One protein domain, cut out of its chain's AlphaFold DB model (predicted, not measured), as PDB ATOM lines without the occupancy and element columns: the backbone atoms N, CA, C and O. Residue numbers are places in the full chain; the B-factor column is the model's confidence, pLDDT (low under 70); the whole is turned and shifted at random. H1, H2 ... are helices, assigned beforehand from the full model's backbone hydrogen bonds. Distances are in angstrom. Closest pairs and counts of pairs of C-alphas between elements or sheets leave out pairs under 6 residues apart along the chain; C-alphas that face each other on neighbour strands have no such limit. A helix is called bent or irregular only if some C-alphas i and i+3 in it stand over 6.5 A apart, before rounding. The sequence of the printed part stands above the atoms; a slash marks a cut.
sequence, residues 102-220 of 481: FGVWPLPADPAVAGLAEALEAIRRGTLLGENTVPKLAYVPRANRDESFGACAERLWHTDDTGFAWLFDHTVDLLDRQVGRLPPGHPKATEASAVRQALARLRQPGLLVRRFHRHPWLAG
ATOM      1  N   PHE A 102     -49.451  25.560 145.050       72.75
ATOM      2  CA  PHE A 102     -49.303  26.162 143.732       72.75
ATOM      3  C   PHE A 102     -48.290  25.445 142.835       72.75
ATOM      4  O   PHE A 102     -48.318  25.634 141.619       72.75
ATOM      5  N   GLY A 103     -47.395  24.629 143.398       73.38
ATOM      6  CA  GLY A 103     -46.262  24.006 142.707       73.38
ATOM      7  C   GLY A 103     -45.159  25.011 142.361       73.38
ATOM      8  O   GLY A 103     -44.003  24.820 142.725       73.38
ATOM      9  N   VAL A 104     -45.525  26.101 141.681       69.56
ATOM     10  CA  VAL A 104     -44.665  27.248 141.378       69.56
ATOM     11  C   VAL A 104     -45.370  28.522 141.841       69.56
ATOM     12  O   VAL A 104     -46.428  28.879 141.322       69.56
ATOM     13  N   TRP A 105     -44.776  29.215 142.815       66.06
ATOM     14  CA  TRP A 105     -45.234  30.520 143.294       66.06
ATOM     15  C   TRP A 105     -44.268  31.639 142.862       66.06
ATOM     16  O   TRP A 105     -43.054  31.492 143.047       66.06
ATOM     17  N   PRO A 106     -44.768  32.777 142.340       62.66
ATOM     18  CA  PRO A 106     -46.179  33.127 142.142       62.66
ATOM     19  C   PRO A 106     -46.845  32.357 140.993       62.66
ATOM     20  O   PRO A 106     -46.261  32.205 139.922       62.66
ATOM     21  N   LEU A 107     -48.081  31.893 141.214       58.78
ATOM     22  CA  LEU A 107     -48.866  31.212 140.182       58.78
ATOM     23  C   LEU A 107     -49.383  32.258 139.173       58.78
ATOM     24  O   LEU A 107     -49.856  33.319 139.599       58.78
ATOM     25  N   PRO A 108     -49.326  32.010 137.851       58.59
ATOM     26  CA  PRO A 108     -50.025  32.847 136.881       58.59
ATOM     27  C   PRO A 108     -51.517  32.946 137.232       58.59
ATOM     28  O   PRO A 108     -52.147  31.946 137.550       58.59
ATOM     29  N   ALA A 109     -52.109  34.136 137.152       59.50
ATOM     30  CA  ALA A 109     -53.529  34.371 137.458       59.50
ATOM     31  C   ALA A 109     -54.530  33.525 136.626       59.50
ATOM     32  O   ALA A 109     -55.709  33.439 136.966       59.50
ATOM     33  N   ASP A 110     -54.052  32.908 135.547       70.19
ATOM     34  CA  ASP A 110     -54.826  32.295 134.468       70.19
ATOM     35  C   ASP A 110     -55.781  31.158 134.882       70.19
ATOM     36  O   ASP A 110     -56.941  31.190 134.474       70.19
ATOM     37  N   PRO A 111     -55.400  30.161 135.712       75.75
ATOM     38  CA  PRO A 111     -56.226  28.959 135.866       75.75
ATOM     39  C   PRO A 111     -57.571  29.198 136.563       75.75
ATOM     40  O   PRO A 111     -58.570  28.575 136.207       75.75
ATOM     41  N   ALA A 112     -57.620  30.101 137.549       77.69
ATOM     42  CA  ALA A 112     -58.860  30.414 138.264       77.69
ATOM     43  C   ALA A 112     -59.816  31.251 137.402       77.69
ATOM     44  O   ALA A 112     -61.020  30.995 137.391       77.69
ATOM     45  N   VAL A 113     -59.275  32.229 136.666       84.44
ATOM     46  CA  VAL A 113     -60.046  33.075 135.747       84.44
ATOM     47  C   VAL A 113     -60.574  32.243 134.579       84.44
ATOM     48  O   VAL A 113     -61.772  32.291 134.299       84.44
ATOM     49  N   ALA A 114     -59.721  31.420 133.963       85.50
ATOM     50  CA  ALA A 114     -60.094  30.515 132.882       85.50
ATOM     51  C   ALA A 114     -61.158  29.503 133.329       85.50
ATOM     52  O   ALA A 114     -62.205  29.402 132.693       85.50
ATOM     53  N   GLY A 115     -60.957  28.825 134.467       87.00
ATOM     54  CA  GLY A 115     -61.926  27.853 134.982       87.00
ATOM     55  C   GLY A 115     -63.298  28.467 135.286       87.00
ATOM     56  O   GLY A 115     -64.331  27.877 134.962       87.00
ATOM     57  N   LEU A 116     -63.333  29.677 135.858       88.19
ATOM     58  CA  LEU A 116     -64.583  30.407 136.100       88.19
ATOM     59  C   LEU A 116     -65.268  30.816 134.786       88.19
ATOM     60  O   LEU A 116     -66.481  30.649 134.644       88.19
ATOM     61  N   ALA A 117     -64.498  31.321 133.819       89.81
ATOM     62  CA  ALA A 117     -65.002  31.715 132.509       89.81
ATOM     63  C   ALA A 117     -65.595  30.527 131.736       89.81
ATOM     64  O   ALA A 117     -66.694  30.638 131.187       89.81
ATOM     65  N   GLU A 118     -64.907  29.383 131.736       90.06
ATOM     66  CA  GLU A 118     -65.371  28.140 131.114       90.06
ATOM     67  C   GLU A 118     -66.680  27.649 131.738       90.06
ATOM     68  O   GLU A 118     -67.625  27.320 131.015       90.06
ATOM     69  N   ALA A 119     -66.778  27.655 133.071       89.19
ATOM     70  CA  ALA A 119     -67.993  27.250 133.768       89.19
ATOM     71  C   ALA A 119     -69.184  28.155 133.416       89.19
ATOM     72  O   ALA A 119     -70.260  27.661 133.070       89.19
ATOM     73  N   LEU A 120     -68.997  29.477 133.448       90.00
ATOM     74  CA  LEU A 120     -70.038  30.444 133.086       90.00
ATOM     75  C   LEU A 120     -70.489  30.283 131.630       90.00
ATOM     76  O   LEU A 120     -71.687  30.325 131.340       90.00
ATOM     77  N   GLU A 121     -69.553  30.045 130.715       90.12
ATOM     78  CA  GLU A 121     -69.846  29.825 129.301       90.12
ATOM     79  C   GLU A 121     -70.600  28.505 129.062       90.12
ATOM     80  O   GLU A 121     -71.549  28.466 128.273       90.12
ATOM     81  N   ALA A 122     -70.255  27.436 129.784       87.25
ATOM     82  CA  ALA A 122     -70.980  26.168 129.737       87.25
ATOM     83  C   ALA A 122     -72.418  26.295 130.282       87.25
ATOM     84  O   ALA A 122     -73.357  25.696 129.746       87.25
ATOM     85  N   ILE A 123     -72.632  27.125 131.310       87.19
ATOM     86  CA  ILE A 123     -73.978  27.448 131.808       87.19
ATOM     87  C   ILE A 123     -74.741  28.265 130.760       87.19
ATOM     88  O   ILE A 123     -75.893  27.945 130.464       87.19
ATOM     89  N   ARG A 124     -74.100  29.261 130.131       88.06
ATOM     90  CA  ARG A 124     -74.698  30.108 129.081       88.06
ATOM     91  C   ARG A 124     -75.184  29.303 127.879       88.06
ATOM     92  O   ARG A 124     -76.236  29.610 127.327       88.06
ATOM     93  N   ARG A 125     -74.430  28.281 127.469       87.12
ATOM     94  CA  ARG A 125     -74.792  27.386 126.354       87.12
ATOM     95  C   ARG A 125     -75.846  26.342 126.733       87.12
ATOM     96  O   ARG A 125     -76.248  25.558 125.882       87.12
ATOM     97  N   GLY A 126     -76.264  26.283 128.001       81.88
ATOM     98  CA  GLY A 126     -77.189  25.268 128.506       81.88
ATOM     99  C   GLY A 126     -76.597  23.852 128.548       81.88
ATOM    100  O   GLY A 126     -77.318  22.897 128.855       81.88
ATOM    101  N   THR A 127     -75.297  23.699 128.279       82.75
ATOM    102  CA  THR A 127     -74.632  22.393 128.223       82.75
ATOM    103  C   THR A 127     -74.486  21.809 129.622       82.75
ATOM    104  O   THR A 127     -74.850  20.657 129.830       82.75
ATOM    105  N   LEU A 128     -74.110  22.636 130.604       79.88
ATOM    106  CA  LEU A 128     -73.850  22.173 131.970       79.88
ATOM    107  C   LEU A 128     -75.133  21.917 132.784       79.88
ATOM    108  O   LEU A 128     -75.292  20.870 133.404       79.88
ATOM    109  N   LEU A 129     -76.082  22.862 132.771       76.06
ATOM    110  CA  LEU A 129     -77.260  22.836 133.657       76.06
ATOM    111  C   LEU A 129     -78.613  22.946 132.926       76.06
ATOM    112  O   LEU A 129     -79.664  22.945 133.568       76.06
ATOM    113  N   GLY A 130     -78.614  22.997 131.588       79.56
ATOM    114  CA  GLY A 130     -79.826  23.160 130.772       79.56
ATOM    115  C   GLY A 130     -80.282  24.613 130.595       79.56
ATOM    116  O   GLY A 130     -79.883  25.511 131.336       79.56
ATOM    117  N   GLU A 131     -81.149  24.846 129.612       82.50
ATOM    118  CA  GLU A 131     -81.545  26.188 129.146       82.50
ATOM    119  C   GLU A 131     -82.210  27.055 130.229       82.50
ATOM    120  O   GLU A 131     -81.996  28.263 130.283       82.50
ATOM    121  N   ASN A 132     -82.921  26.443 131.180       81.50
ATOM    122  CA  ASN A 132     -83.605  27.150 132.273       81.50
ATOM    123  C   ASN A 132     -82.658  27.830 133.282       81.50
ATOM    124  O   ASN A 132     -83.108  28.561 134.167       81.50
ATOM    125  N   THR A 133     -81.349  27.586 133.191       79.50
ATOM    126  CA  THR A 133     -80.347  28.264 134.028       79.50
ATOM    127  C   THR A 133     -79.737  29.497 133.382       79.50
ATOM    128  O   THR A 133     -79.265  30.371 134.107       79.50
ATOM    129  N   VAL A 134     -79.825  29.626 132.057       83.00
ATOM    130  CA  VAL A 134     -79.278  30.759 131.300       83.00
ATOM    131  C   VAL A 134     -79.822  32.108 131.794       83.00
ATOM    132  O   VAL A 134     -79.013  33.013 132.006       83.00
ATOM    133  N   PRO A 135     -81.134  32.273 132.089       84.69
ATOM    134  CA  PRO A 135     -81.659  33.552 132.572       84.69
ATOM    135  C   PRO A 135     -81.053  34.007 133.904       84.69
ATOM    136  O   PRO A 135     -81.023  35.201 134.188       84.69
ATOM    137  N   LYS A 136     -80.538  33.082 134.725       83.12
ATOM    138  CA  LYS A 136     -79.932  33.413 136.024       83.12
ATOM    139  C   LYS A 136     -78.574  34.103 135.878       83.12
ATOM    140  O   LYS A 136     -78.170  34.817 136.787       83.12
ATOM    141  N   LEU A 137     -77.914  33.965 134.727       85.25
ATOM    142  CA  LEU A 137     -76.679  34.692 134.423       85.25
ATOM    143  C   LEU A 137     -76.917  36.183 134.132       85.25
ATOM    144  O   LEU A 137     -75.960  36.951 134.073       85.25
ATOM    145  N   ALA A 138     -78.174  36.621 133.974       81.38
ATOM    146  CA  ALA A 138     -78.504  38.030 133.748       81.38
ATOM    147  C   ALA A 138     -78.084  38.948 134.911       81.38
ATOM    148  O   ALA A 138     -77.931  40.150 134.707       81.38
ATOM    149  N   TYR A 139     -77.876  38.388 136.106       80.31
ATOM    150  CA  TYR A 139     -77.451  39.119 137.302       80.31
ATOM    151  C   TYR A 139     -75.929  39.253 137.438       80.31
ATOM    152  O   TYR A 139     -75.462  39.907 138.366       80.31
ATOM    153  N   VAL A 140     -75.143  38.656 136.533       85.12
ATOM    154  CA  VAL A 140     -73.687  38.838 136.525       85.12
ATOM    155  C   VAL A 140     -73.363  40.275 136.082       85.12
ATOM    156  O   VAL A 140     -73.789  40.674 134.992       85.12
ATOM    157  N   PRO A 141     -72.608  41.057 136.879       78.69
ATOM    158  CA  PRO A 141     -72.341  42.470 136.616       78.69
ATOM    159  C   PRO A 141     -71.319  42.643 135.482       78.69
ATOM    160  O   PRO A 141     -70.111  42.799 135.693       78.69
ATOM    161  N   ARG A 142     -71.825  42.606 134.249       86.44
ATOM    162  CA  ARG A 142     -71.056  42.861 133.028       86.44
ATOM    163  C   ARG A 142     -71.006  44.355 132.710       86.44
ATOM    164  O   ARG A 142     -71.986  45.066 132.917       86.44
ATOM    165  N   ALA A 143     -69.878  44.823 132.181       84.25
ATOM    166  CA  ALA A 143     -69.675  46.219 131.795       84.25
ATOM    167  C   ALA A 143     -70.627  46.645 130.666       84.25
ATOM    168  O   ALA A 143     -71.055  47.796 130.606       84.25
ATOM    169  N   ASN A 144     -70.974  45.713 129.777       87.19
ATOM    170  CA  ASN A 144     -72.004  45.875 128.757       87.19
ATOM    171  C   ASN A 144     -72.579  44.501 128.358       87.19
ATOM    172  O   ASN A 144     -72.136  43.459 128.842       87.19
ATOM    173  N   ARG A 145     -73.602  44.491 127.493       81.38
ATOM    174  CA  ARG A 145     -74.295  43.252 127.086       81.38
ATOM    175  C   ARG A 145     -73.430  42.300 126.255       81.38
ATOM    176  O   ARG A 145     -73.689  41.095 126.308       81.38
ATOM    177  N   ASP A 146     -72.431  42.827 125.556       86.06
ATOM    178  CA  ASP A 146     -71.579  42.087 124.618       86.06
ATOM    179  C   ASP A 146     -70.295  41.559 125.274       86.06
ATOM    180  O   ASP A 146     -69.580  40.750 124.688       86.06
ATOM    181  N   GLU A 147     -70.012  41.971 126.514       89.75
ATOM    182  CA  GLU A 147     -68.888  41.462 127.291       89.75
ATOM    183  C   GLU A 147     -69.030  39.945 127.489       89.75
ATOM    184  O   GLU A 147     -70.039  39.445 128.015       89.75
ATOM    185  N   SER A 148     -68.002  39.209 127.057       90.31
ATOM    186  CA  SER A 148     -67.902  37.770 127.276       90.31
ATOM    187  C   SER A 148     -67.678  37.471 128.760       90.31
ATOM    188  O   SER A 148     -67.143  38.294 129.502       90.31
ATOM    189  N   PHE A 149     -68.052  36.275 129.219       89.25
ATOM    190  CA  PHE A 149     -67.794  35.895 130.612       89.25
ATOM    191  C   PHE A 149     -66.299  35.804 130.937       89.25
ATOM    192  O   PHE A 149     -65.924  36.128 132.058       89.25
ATOM    193  N   GLY A 150     -65.456  35.466 129.954       88.62
ATOM    194  CA  GLY A 150     -63.998  35.551 130.080       88.62
ATOM    195  C   GLY A 150     -63.526  36.978 130.334       88.62
ATOM    196  O   GLY A 150     -62.903  37.234 131.358       88.62
ATOM    197  N   ALA A 151     -63.929  37.927 129.483       88.62
ATOM    198  CA  ALA A 151     -63.576  39.336 129.655       88.62
ATOM    199  C   ALA A 151     -64.129  39.922 130.965       88.62
ATOM    200  O   ALA A 151     -63.452  40.698 131.630       88.62
ATOM    201  N   CYS A 152     -65.334  39.517 131.380       90.06
ATOM    202  CA  CYS A 152     -65.909  39.905 132.666       90.06
ATOM    203  C   CYS A 152     -65.086  39.360 133.844       90.06
ATOM    204  O   CYS A 152     -64.752  40.119 134.752       90.06
ATOM    205  N   ALA A 153     -64.734  38.068 133.831       87.69
ATOM    206  CA  ALA A 153     -63.930  37.447 134.880       87.69
ATOM    207  C   ALA A 153     -62.529  38.072 134.958       87.69
ATOM    208  O   ALA A 153     -62.097  38.429 136.052       87.69
ATOM    209  N   GLU A 154     -61.865  38.292 133.818       87.12
ATOM    210  CA  GLU A 154     -60.580  38.997 133.726       87.12
ATOM    211  C   GLU A 154     -60.680  40.440 134.220       87.12
ATOM    212  O   GLU A 154     -59.869  40.882 135.034       87.12
ATOM    213  N   ARG A 155     -61.692  41.193 133.775       88.31
ATOM    214  CA  ARG A 155     -61.905  42.570 134.225       88.31
ATOM    215  C   ARG A 155     -62.107  42.602 135.726       88.31
ATOM    216  O   ARG A 155     -61.401  43.347 136.392       88.31
ATOM    217  N   LEU A 156     -63.041  41.816 136.259       85.06
ATOM    218  CA  LEU A 156     -63.314  41.791 137.693       85.06
ATOM    219  C   LEU A 156     -62.053  41.403 138.452       85.06
ATOM    220  O   LEU A 156     -61.655  42.171 139.323       85.06
ATOM    221  N   TRP A 157     -61.366  40.324 138.063       81.81
ATOM    222  CA  TRP A 157     -60.054  39.947 138.597       81.81
ATOM    223  C   TRP A 157     -59.087  41.136 138.643       81.81
ATOM    224  O   TRP A 157     -58.403  41.365 139.644       81.81
ATOM    225  N   HIS A 158     -59.098  41.949 137.586       77.88
ATOM    226  CA  HIS A 158     -58.265  43.124 137.455       77.88
ATOM    227  C   HIS A 158     -58.843  44.441 138.010       77.88
ATOM    228  O   HIS A 158     -58.151  45.465 137.955       77.88
ATOM    229  N   THR A 159     -60.051  44.505 138.557       76.81
ATOM    230  CA  THR A 159     -60.623  45.796 138.985       76.81
ATOM    231  C   THR A 159     -61.411  45.758 140.288       76.81
ATOM    232  O   THR A 159     -61.545  46.816 140.895       76.81
ATOM    233  N   ASP A 160     -61.939  44.609 140.717       75.31
ATOM    234  CA  ASP A 160     -62.959  44.546 141.780       75.31
ATOM    235  C   ASP A 160     -62.945  43.238 142.596       75.31
ATOM    236  O   ASP A 160     -63.616  42.258 142.236       75.31
ATOM    237  N   ASP A 161     -62.173  43.237 143.693       71.50
ATOM    238  CA  ASP A 161     -61.926  42.107 144.607       71.50
ATOM    239  C   ASP A 161     -63.194  41.425 145.120       71.50
ATOM    240  O   ASP A 161     -63.391  40.216 144.946       71.50
ATOM    241  N   THR A 162     -64.131  42.215 145.611       74.75
ATOM    242  CA  THR A 162     -65.432  41.718 146.045       74.75
ATOM    243  C   THR A 162     -66.233  41.158 144.873       74.75
ATOM    244  O   THR A 162     -66.808  40.076 144.987       74.75
ATOM    245  N   GLY A 163     -66.221  41.832 143.721       82.19
ATOM    246  CA  GLY A 163     -66.972  41.427 142.535       82.19
ATOM    247  C   GLY A 163     -66.594  40.047 141.999       82.19
ATOM    248  O   GLY A 163     -67.480  39.239 141.723       82.19
ATOM    249  N   PHE A 164     -65.300  39.722 141.888       83.88
ATOM    250  CA  PHE A 164     -64.912  38.374 141.428       83.88
ATOM    251  C   PHE A 164     -65.013  37.294 142.509       83.88
ATOM    252  O   PHE A 164     -65.359  36.169 142.163       83.88
ATOM    253  N   ALA A 165     -64.835  37.612 143.800       81.94
ATOM    254  CA  ALA A 165     -65.150  36.657 144.869       81.94
ATOM    255  C   ALA A 165     -66.642  36.290 144.846       81.94
ATOM    256  O   ALA A 165     -66.998  35.113 144.817       81.94
ATOM    257  N   TRP A 166     -67.502  37.305 144.739       87.19
ATOM    258  CA  TRP A 166     -68.939  37.128 144.569       87.19
ATOM    259  C   TRP A 166     -69.274  36.317 143.318       87.19
ATOM    260  O   TRP A 166     -70.096  35.411 143.394       87.19
ATOM    261  N   LEU A 167     -68.641  36.598 142.172       88.19
ATOM    262  CA  LEU A 167     -68.899  35.860 140.932       88.19
ATOM    263  C   LEU A 167     -68.553  34.375 141.081       88.19
ATOM    264  O   LEU A 167     -69.301  33.514 140.614       88.19
ATOM    265  N   PHE A 168     -67.438  34.084 141.751       87.75
ATOM    266  CA  PHE A 168     -67.010  32.726 142.054       87.75
ATOM    267  C   PHE A 168     -68.049  32.006 142.921       87.75
ATOM    268  O   PHE A 168     -68.558  30.951 142.536       87.75
ATOM    269  N   ASP A 169     -68.414  32.617 144.050       86.56
ATOM    270  CA  ASP A 169     -69.366  32.063 145.016       86.56
ATOM    271  C   ASP A 169     -70.746  31.878 144.397       86.56
ATOM    272  O   ASP A 169     -71.337  30.809 144.503       86.56
ATOM    273  N   HIS A 170     -71.221  32.878 143.657       88.44
ATOM    274  CA  HIS A 170     -72.486  32.821 142.940       88.44
ATOM    275  C   HIS A 170     -72.529  31.658 141.942       88.44
ATOM    276  O   HIS A 170     -73.546  30.969 141.836       88.44
ATOM    277  N   THR A 171     -71.431  31.419 141.222       88.88
ATOM    278  CA  THR A 171     -71.340  30.327 140.246       88.88
ATOM    279  C   THR A 171     -71.385  28.964 140.938       88.88
ATOM    280  O   THR A 171     -72.134  28.086 140.506       88.88
ATOM    281  N   VAL A 172     -70.646  28.796 142.040       87.44
ATOM    282  CA  VAL A 172     -70.664  27.566 142.852       87.44
ATOM    283  C   VAL A 172     -72.055  27.316 143.443       87.44
ATOM    284  O   VAL A 172     -72.602  26.228 143.265       87.44
ATOM    285  N   ASP A 173     -72.676  28.334 144.039       87.44
ATOM    286  CA  ASP A 173     -74.034  28.272 144.593       87.44
ATOM    287  C   ASP A 173     -75.071  27.856 143.543       87.44
ATOM    288  O   ASP A 173     -75.995  27.077 143.805       87.44
ATOM    289  N   LEU A 174     -74.946  28.405 142.334       87.00
ATOM    290  CA  LEU A 174     -75.855  28.109 141.239       87.00
ATOM    291  C   LEU A 174     -75.722  26.648 140.792       87.00
ATOM    292  O   LEU A 174     -76.753  26.005 140.555       87.00
ATOM    293  N   LEU A 175     -74.492  26.123 140.737       86.31
ATOM    294  CA  LEU A 175     -74.210  24.710 140.479       86.31
ATOM    295  C   LEU A 175     -74.808  23.822 141.580       86.31
ATOM    296  O   LEU A 175     -75.568  22.909 141.259       86.31
ATOM    297  N   ASP A 176     -74.566  24.130 142.858       84.06
ATOM    298  CA  ASP A 176     -75.063  23.348 144.000       84.06
ATOM    299  C   ASP A 176     -76.592  23.256 144.023       84.06
ATOM    300  O   ASP A 176     -77.173  22.167 144.101       84.06
ATOM    301  N   ARG A 177     -77.276  24.394 143.862       85.00
ATOM    302  CA  ARG A 177     -78.745  24.431 143.851       85.00
ATOM    303  C   ARG A 177     -79.349  23.655 142.687       85.00
ATOM    304  O   ARG A 177     -80.498  23.236 142.796       85.00
ATOM    305  N   GLN A 178     -78.655  23.541 141.553       79.94
ATOM    306  CA  GLN A 178     -79.158  22.759 140.423       79.94
ATOM    307  C   GLN A 178     -78.850  21.275 140.572       79.94
ATOM    308  O   GLN A 178     -79.744  20.468 140.335       79.94
ATOM    309  N   VAL A 179     -77.646  20.911 141.020       81.94
ATOM    310  CA  VAL A 179     -77.291  19.513 141.310       81.94
ATOM    311  C   VAL A 179     -78.275  18.913 142.314       81.94
ATOM    312  O   VAL A 179     -78.821  17.846 142.054       81.94
ATOM    313  N   GLY A 180     -78.600  19.634 143.394       81.38
ATOM    314  CA  GLY A 180     -79.552  19.166 144.409       81.38
ATOM    315  C   GLY A 180     -81.000  18.989 143.926       81.38
ATOM    316  O   GLY A 180     -81.810  18.411 144.644       81.38
ATOM    317  N   ARG A 181     -81.349  19.480 142.729       84.19
ATOM    318  CA  ARG A 181     -82.686  19.329 142.119       84.19
ATOM    319  C   ARG A 181     -82.757  18.201 141.092       84.19
ATOM    320  O   ARG A 181     -83.850  17.887 140.626       84.19
ATOM    321  N   LEU A 182     -81.618  17.638 140.695       83.06
ATOM    322  CA  LEU A 182     -81.561  16.573 139.701       83.06
ATOM    323  C   LEU A 182     -81.707  15.194 140.367       83.06
ATOM    324  O   LEU A 182     -81.273  15.016 141.507       83.06
ATOM    325  N   PRO A 183     -82.283  14.196 139.670       83.94
ATOM    326  CA  PRO A 183     -82.348  12.830 140.177       83.94
ATOM    327  C   PRO A 183     -80.949  12.246 140.453       83.94
ATOM    328  O   PRO A 183     -80.003  12.554 139.716       83.94
ATOM    329  N   PRO A 184     -80.804  11.352 141.450       82.88
ATOM    330  CA  PRO A 184     -79.565  10.610 141.663       82.88
ATOM    331  C   PRO A 184     -79.107   9.896 140.382       82.88
ATOM    332  O   PRO A 184     -79.910   9.265 139.696       82.88
ATOM    333  N   GLY A 185     -77.819  10.002 140.044       81.56
ATOM    334  CA  GLY A 185     -77.241   9.373 138.848       81.56
ATOM    335  C   GLY A 185     -77.492  10.115 137.528       81.56
ATOM    336  O   GLY A 185     -77.066   9.641 136.477       81.56
ATOM    337  N   HIS A 186     -78.139  11.285 137.549       85.94
ATOM    338  CA  HIS A 186     -78.326  12.078 136.335       85.94
ATOM    339  C   HIS A 186     -76.962  12.524 135.748       85.94
ATOM    340  O   HIS A 186     -76.155  13.109 136.479       85.94
ATOM    341  N   PRO A 187     -76.689  12.345 134.438       84.56
ATOM    342  CA  PRO A 187     -75.393  12.689 133.835       84.56
ATOM    343  C   PRO A 187     -74.962  14.140 134.089       84.56
ATOM    344  O   PRO A 187     -73.848  14.387 134.543       84.56
ATOM    345  N   LYS A 188     -75.890  15.099 133.938       82.94
ATOM    346  CA  LYS A 188     -75.628  16.517 134.251       82.94
ATOM    347  C   LYS A 188     -75.300  16.784 135.720       82.94
ATOM    348  O   LYS A 188     -74.553  17.708 136.008       82.94
ATOM    349  N   ALA A 189     -75.834  15.992 136.656       84.38
ATOM    350  CA  ALA A 189     -75.494  16.144 138.069       84.38
ATOM    351  C   ALA A 189     -74.035  15.737 138.323       84.38
ATOM    352  O   ALA A 189     -73.352  16.377 139.119       84.38
ATOM    353  N   THR A 190     -73.549  14.722 137.602       84.38
ATOM    354  CA  THR A 190     -72.149  14.275 137.653       84.38
ATOM    355  C   THR A 190     -71.217  15.328 137.055       84.38
ATOM    356  O   THR A 190     -70.253  15.727 137.702       84.38
ATOM    357  N   GLU A 191     -71.536  15.836 135.861       85.69
ATOM    358  CA  GLU A 191     -70.742  16.865 135.176       85.69
ATOM    359  C   GLU A 191     -70.698  18.179 135.971       85.69
ATOM    360  O   GLU A 191     -69.621  18.697 136.266       85.69
ATOM    361  N   ALA A 192     -71.855  18.677 136.423       85.50
ATOM    362  CA  ALA A 192     -71.929  19.875 137.253       85.50
ATOM    363  C   ALA A 192     -71.223  19.689 138.602       85.50
ATOM    364  O   ALA A 192     -70.564  20.615 139.069       85.50
ATOM    365  N   SER A 193     -71.288  18.496 139.208       84.94
ATOM    366  CA  SER A 193     -70.523  18.196 140.425       84.94
ATOM    367  C   SER A 193     -69.017  18.205 140.178       84.94
ATOM    368  O   SER A 193     -68.281  18.688 141.037       84.94
ATOM    369  N   ALA A 194     -68.551  17.711 139.028       86.38
ATOM    370  CA  ALA A 194     -67.137  17.729 138.665       86.38
ATOM    371  C   ALA A 194     -66.630  19.162 138.443       86.38
ATOM    372  O   ALA A 194     -65.624  19.548 139.038       86.38
ATOM    373  N   VAL A 195     -67.366  19.981 137.679       86.44
ATOM    374  CA  VAL A 195     -67.045  21.408 137.478       86.44
ATOM    375  C   VAL A 195     -67.073  22.160 138.804       86.44
ATOM    376  O   VAL A 195     -66.145  22.901 139.116       86.44
ATOM    377  N   ARG A 196     -68.090  21.924 139.637       87.38
ATOM    378  CA  ARG A 196     -68.176  22.515 140.975       87.38
ATOM    379  C   ARG A 196     -66.976  22.131 141.838       87.38
ATOM    380  O   ARG A 196     -66.415  22.996 142.495       87.38
ATOM    381  N   GLN A 197     -66.567  20.862 141.846       84.06
ATOM    382  CA  GLN A 197     -65.378  20.428 142.586       84.06
ATOM    383  C   GLN A 197     -64.099  21.075 142.040       84.06
ATOM    384  O   GLN A 197     -63.249  21.475 142.833       84.06
ATOM    385  N   ALA A 198     -63.965  21.210 140.719       84.19
ATOM    386  CA  ALA A 198     -62.835  21.899 140.099       84.19
ATOM    387  C   ALA A 198     -62.787  23.382 140.499       84.19
ATOM    388  O   ALA A 198     -61.753  23.853 140.968       84.19
ATOM    389  N   LEU A 199     -63.916  24.095 140.425       84.31
ATOM    390  CA  LEU A 199     -64.026  25.476 140.900       84.31
ATOM    391  C   LEU A 199     -63.753  25.571 142.404       84.31
ATOM    392  O   LEU A 199     -62.950  26.391 142.827       84.31
ATOM    393  N   ALA A 200     -64.335  24.702 143.228       80.88
ATOM    394  CA  ALA A 200     -64.093  24.704 144.670       80.88
ATOM    395  C   ALA A 200     -62.596  24.565 145.004       80.88
ATOM    396  O   ALA A 200     -62.104  25.270 145.881       80.88
ATOM    397  N   ARG A 201     -61.855  23.730 144.257       78.75
ATOM    398  CA  ARG A 201     -60.392  23.596 144.387       78.75
ATOM    399  C   ARG A 201     -59.630  24.848 143.949       78.75
ATOM    400  O   ARG A 201     -58.576  25.124 144.504       78.75
ATOM    401  N   LEU A 202     -60.147  25.603 142.980       78.44
ATOM    402  CA  LEU A 202     -59.535  26.839 142.481       78.44
ATOM    403  C   LEU A 202     -59.929  28.083 143.284       78.44
ATOM    404  O   LEU A 202     -59.273  29.113 143.150       78.44
ATOM    405  N   ARG A 203     -60.963  28.006 144.128       79.38
ATOM    406  CA  ARG A 203     -61.497  29.152 144.873       79.38
ATOM    407  C   ARG A 203     -60.445  29.799 145.766       79.38
ATOM    408  O   ARG A 203     -60.158  30.982 145.621       79.38
ATOM    409  N   GLN A 204     -59.879  29.031 146.694       76.00
ATOM    410  CA  GLN A 204     -58.869  29.539 147.624       76.00
ATOM    411  C   GLN A 204     -57.591  29.996 146.905       76.00
ATOM    412  O   GLN A 204     -57.199  31.143 147.119       76.00
ATOM    413  N   PRO A 205     -56.995  29.188 146.004       73.38
ATOM    414  CA  PRO A 205     -55.904  29.615 145.129       73.38
ATOM    415  C   PRO A 205     -56.181  30.935 144.405       73.38
ATOM    416  O   PRO A 205     -55.366  31.850 144.460       73.38
ATOM    417  N   GLY A 206     -57.346  31.063 143.768       74.56
ATOM    418  CA  GLY A 206     -57.744  32.257 143.029       74.56
ATOM    419  C   GLY A 206     -57.868  33.480 143.930       74.56
ATOM    420  O   GLY A 206     -57.308  34.523 143.618       74.56
ATOM    421  N   LEU A 207     -58.536  33.362 145.080       76.19
ATOM    422  CA  LEU A 207     -58.669  34.468 146.033       76.19
ATOM    423  C   LEU A 207     -57.317  34.893 146.626       76.19
ATOM    424  O   LEU A 207     -57.058  36.089 146.744       76.19
ATOM    425  N   LEU A 208     -56.437  33.939 146.936       76.00
ATOM    426  CA  LEU A 208     -55.112  34.221 147.485       76.00
ATOM    427  C   LEU A 208     -54.175  34.848 146.443       76.00
ATOM    428  O   LEU A 208     -53.558  35.880 146.711       76.00
ATOM    429  N   VAL A 209     -54.104  34.279 145.231       72.81
ATOM    430  CA  VAL A 209     -53.368  34.890 144.114       72.81
ATOM    431  C   VAL A 209     -53.916  36.282 143.890       72.81
ATOM    432  O   VAL A 209     -53.147  37.218 143.796       72.81
ATOM    433  N   ARG A 210     -55.226  36.478 143.870       73.62
ATOM    434  CA  ARG A 210     -55.791  37.800 143.652       73.62
ATOM    435  C   ARG A 210     -55.357  38.821 144.695       73.62
ATOM    436  O   ARG A 210     -54.854  39.880 144.312       73.62
ATOM    437  N   ARG A 211     -55.519  38.459 145.969       74.62
ATOM    438  CA  ARG A 211     -55.140  39.251 147.139       74.62
ATOM    439  C   ARG A 211     -53.686  39.715 147.048       74.62
ATOM    440  O   ARG A 211     -53.382  40.844 147.426       74.62
ATOM    441  N   PHE A 212     -52.804  38.876 146.498       75.19
ATOM    442  CA  PHE A 212     -51.366  39.132 146.474       75.19
ATOM    443  C   PHE A 212     -50.751  39.439 145.096       75.19
ATOM    444  O   PHE A 212     -49.656  39.986 145.046       75.19
ATOM    445  N   HIS A 213     -51.406  39.183 143.960       68.62
ATOM    446  CA  HIS A 213     -50.777  39.289 142.627       68.62
ATOM    447  C   HIS A 213     -50.429  40.728 142.264       68.62
ATOM    448  O   HIS A 213     -49.520  40.987 141.481       68.62
ATOM    449  N   ARG A 214     -51.171  41.679 142.834       64.62
ATOM    450  CA  ARG A 214     -50.947  43.122 142.665       64.62
ATOM    451  C   ARG A 214     -50.060  43.692 143.735       64.62
ATOM    452  O   ARG A 214     -49.812  44.897 143.742       64.62
ATOM    453  N   HIS A 215     -49.636  42.845 144.661       68.88
ATOM    454  CA  HIS A 215     -48.862  43.273 145.785       68.88
ATOM    455  C   HIS A 215     -47.500  43.744 145.266       68.88
ATOM    456  O   HIS A 215     -46.733  42.926 144.750       68.88
ATOM    457  N   PRO A 216     -47.155  45.041 145.392       64.19
ATOM    458  CA  PRO A 216     -45.930  45.585 144.800       64.19
ATOM    459  C   PRO A 216     -44.664  44.856 145.269       64.19
ATOM    460  O   PRO A 216     -43.666  44.802 144.557       64.19
ATOM    461  N   TRP A 217     -44.710  44.269 146.467       70.69
ATOM    462  CA  TRP A 217     -43.584  43.542 147.056       70.69
ATOM    463  C   TRP A 217     -43.508  42.070 146.693       70.69
ATOM    464  O   TRP A 217     -42.454  41.485 146.902       70.69
ATOM    465  N   LEU A 218     -44.562  41.478 146.125       72.19
ATOM    466  CA  LEU A 218     -44.482  40.096 145.658       72.19
ATOM    467  C   LEU A 218     -43.414  39.965 144.557       72.19
ATOM    468  O   LEU A 218     -42.623  39.029 144.575       72.19
ATOM    469  N   ALA A 219     -43.342  40.944 143.649       66.75
ATOM    470  CA  ALA A 219     -42.326  40.990 142.597       66.75
ATOM    471  C   ALA A 219     -40.987  41.598 143.065       66.75
ATOM    472  O   ALA A 219     -39.930  41.135 142.652       66.75
ATOM    473  N   GLY A 220     -41.020  42.640 143.907       67.50
ATOM    474  CA  GLY A 220     -39.814  43.385 144.298       67.50
ATOM    475  C   GLY A 220     -39.040  42.816 145.495       67.50
ATOM    476  O   GLY A 220     -37.829  42.996 145.569       67.50
TER     477      GLY A 220
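What this domain is: This is residues 102 to 220 of the 481 residues of an uncharacterized protein of Rhodovastum atsumiense (UniProt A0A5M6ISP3). A loose-angled, up-and-down bundle of four helices, H1, H3, H4 and H5a, each running against the one before, has H1 touching the other three; short H2 packs near the end of H1, while H5b continues from H5a and leads to little H6 at the far end. The printed part has 119 residues with six named helices, H1 to H6 in order, and no named strand; the class is all helix. It is compact, with a radius of gyration of the C-alphas of 15.0 A, and spans 52 by 34 by 18 A, only just flat.

Where its parts are: H1, residues 110 to 124, is 20.7 A long and begins at C-alpha 110 (-54.826, 32.295, 134.468). H2, residues 131 to 139, is only just irregular: C-alphas 132 and 135 are 6.7 A apart. H3 is residues 149 to 159; H4, residues 161 to 179, is 27.5 A long. H5, residues 187 to 213, was assigned as one helix by its hydrogen bonds but is bent, with C-alphas 201 and 204 6.9 A apart; its arms are H5a, 187 to 201, and H5b, 204 to 213, at a steep tilt of 39 degrees. H6, residues 216 to 220, ends at C-alpha 220 (-39.814, 43.385, 144.298).

How they stand to each other: H1, the hub, touches H3 at a steep tilt of 42 degrees, opposite ways; the closest C-alphas, Ala 117 and Gly 150, are 4.7 A apart. With residues 120 to 124 alone it touches H2, closest at C-alphas Arg 124 and Val 134, 5.1 A. H4 and H5a form a hairpin, closest at C-alphas Val 179 and Ala 189, 5.0 A. H6 touches no helix. Every O i to N i+4 pair is within hydrogen-bond range in H1, H3, H4, H5a, H5b and H6; H2 has 0 of 5, but 4 of 6 O i to N i+3 pairs.

The domain as a whole: The farthest C-alphas, Pro 183 and Gly 220, are 52.5 A apart. The printed part has no cut and no long link. Mean pLDDT of the printed part is 81.0; residues 104 to 109, 213 to 216 and 219 to 220 are under 70.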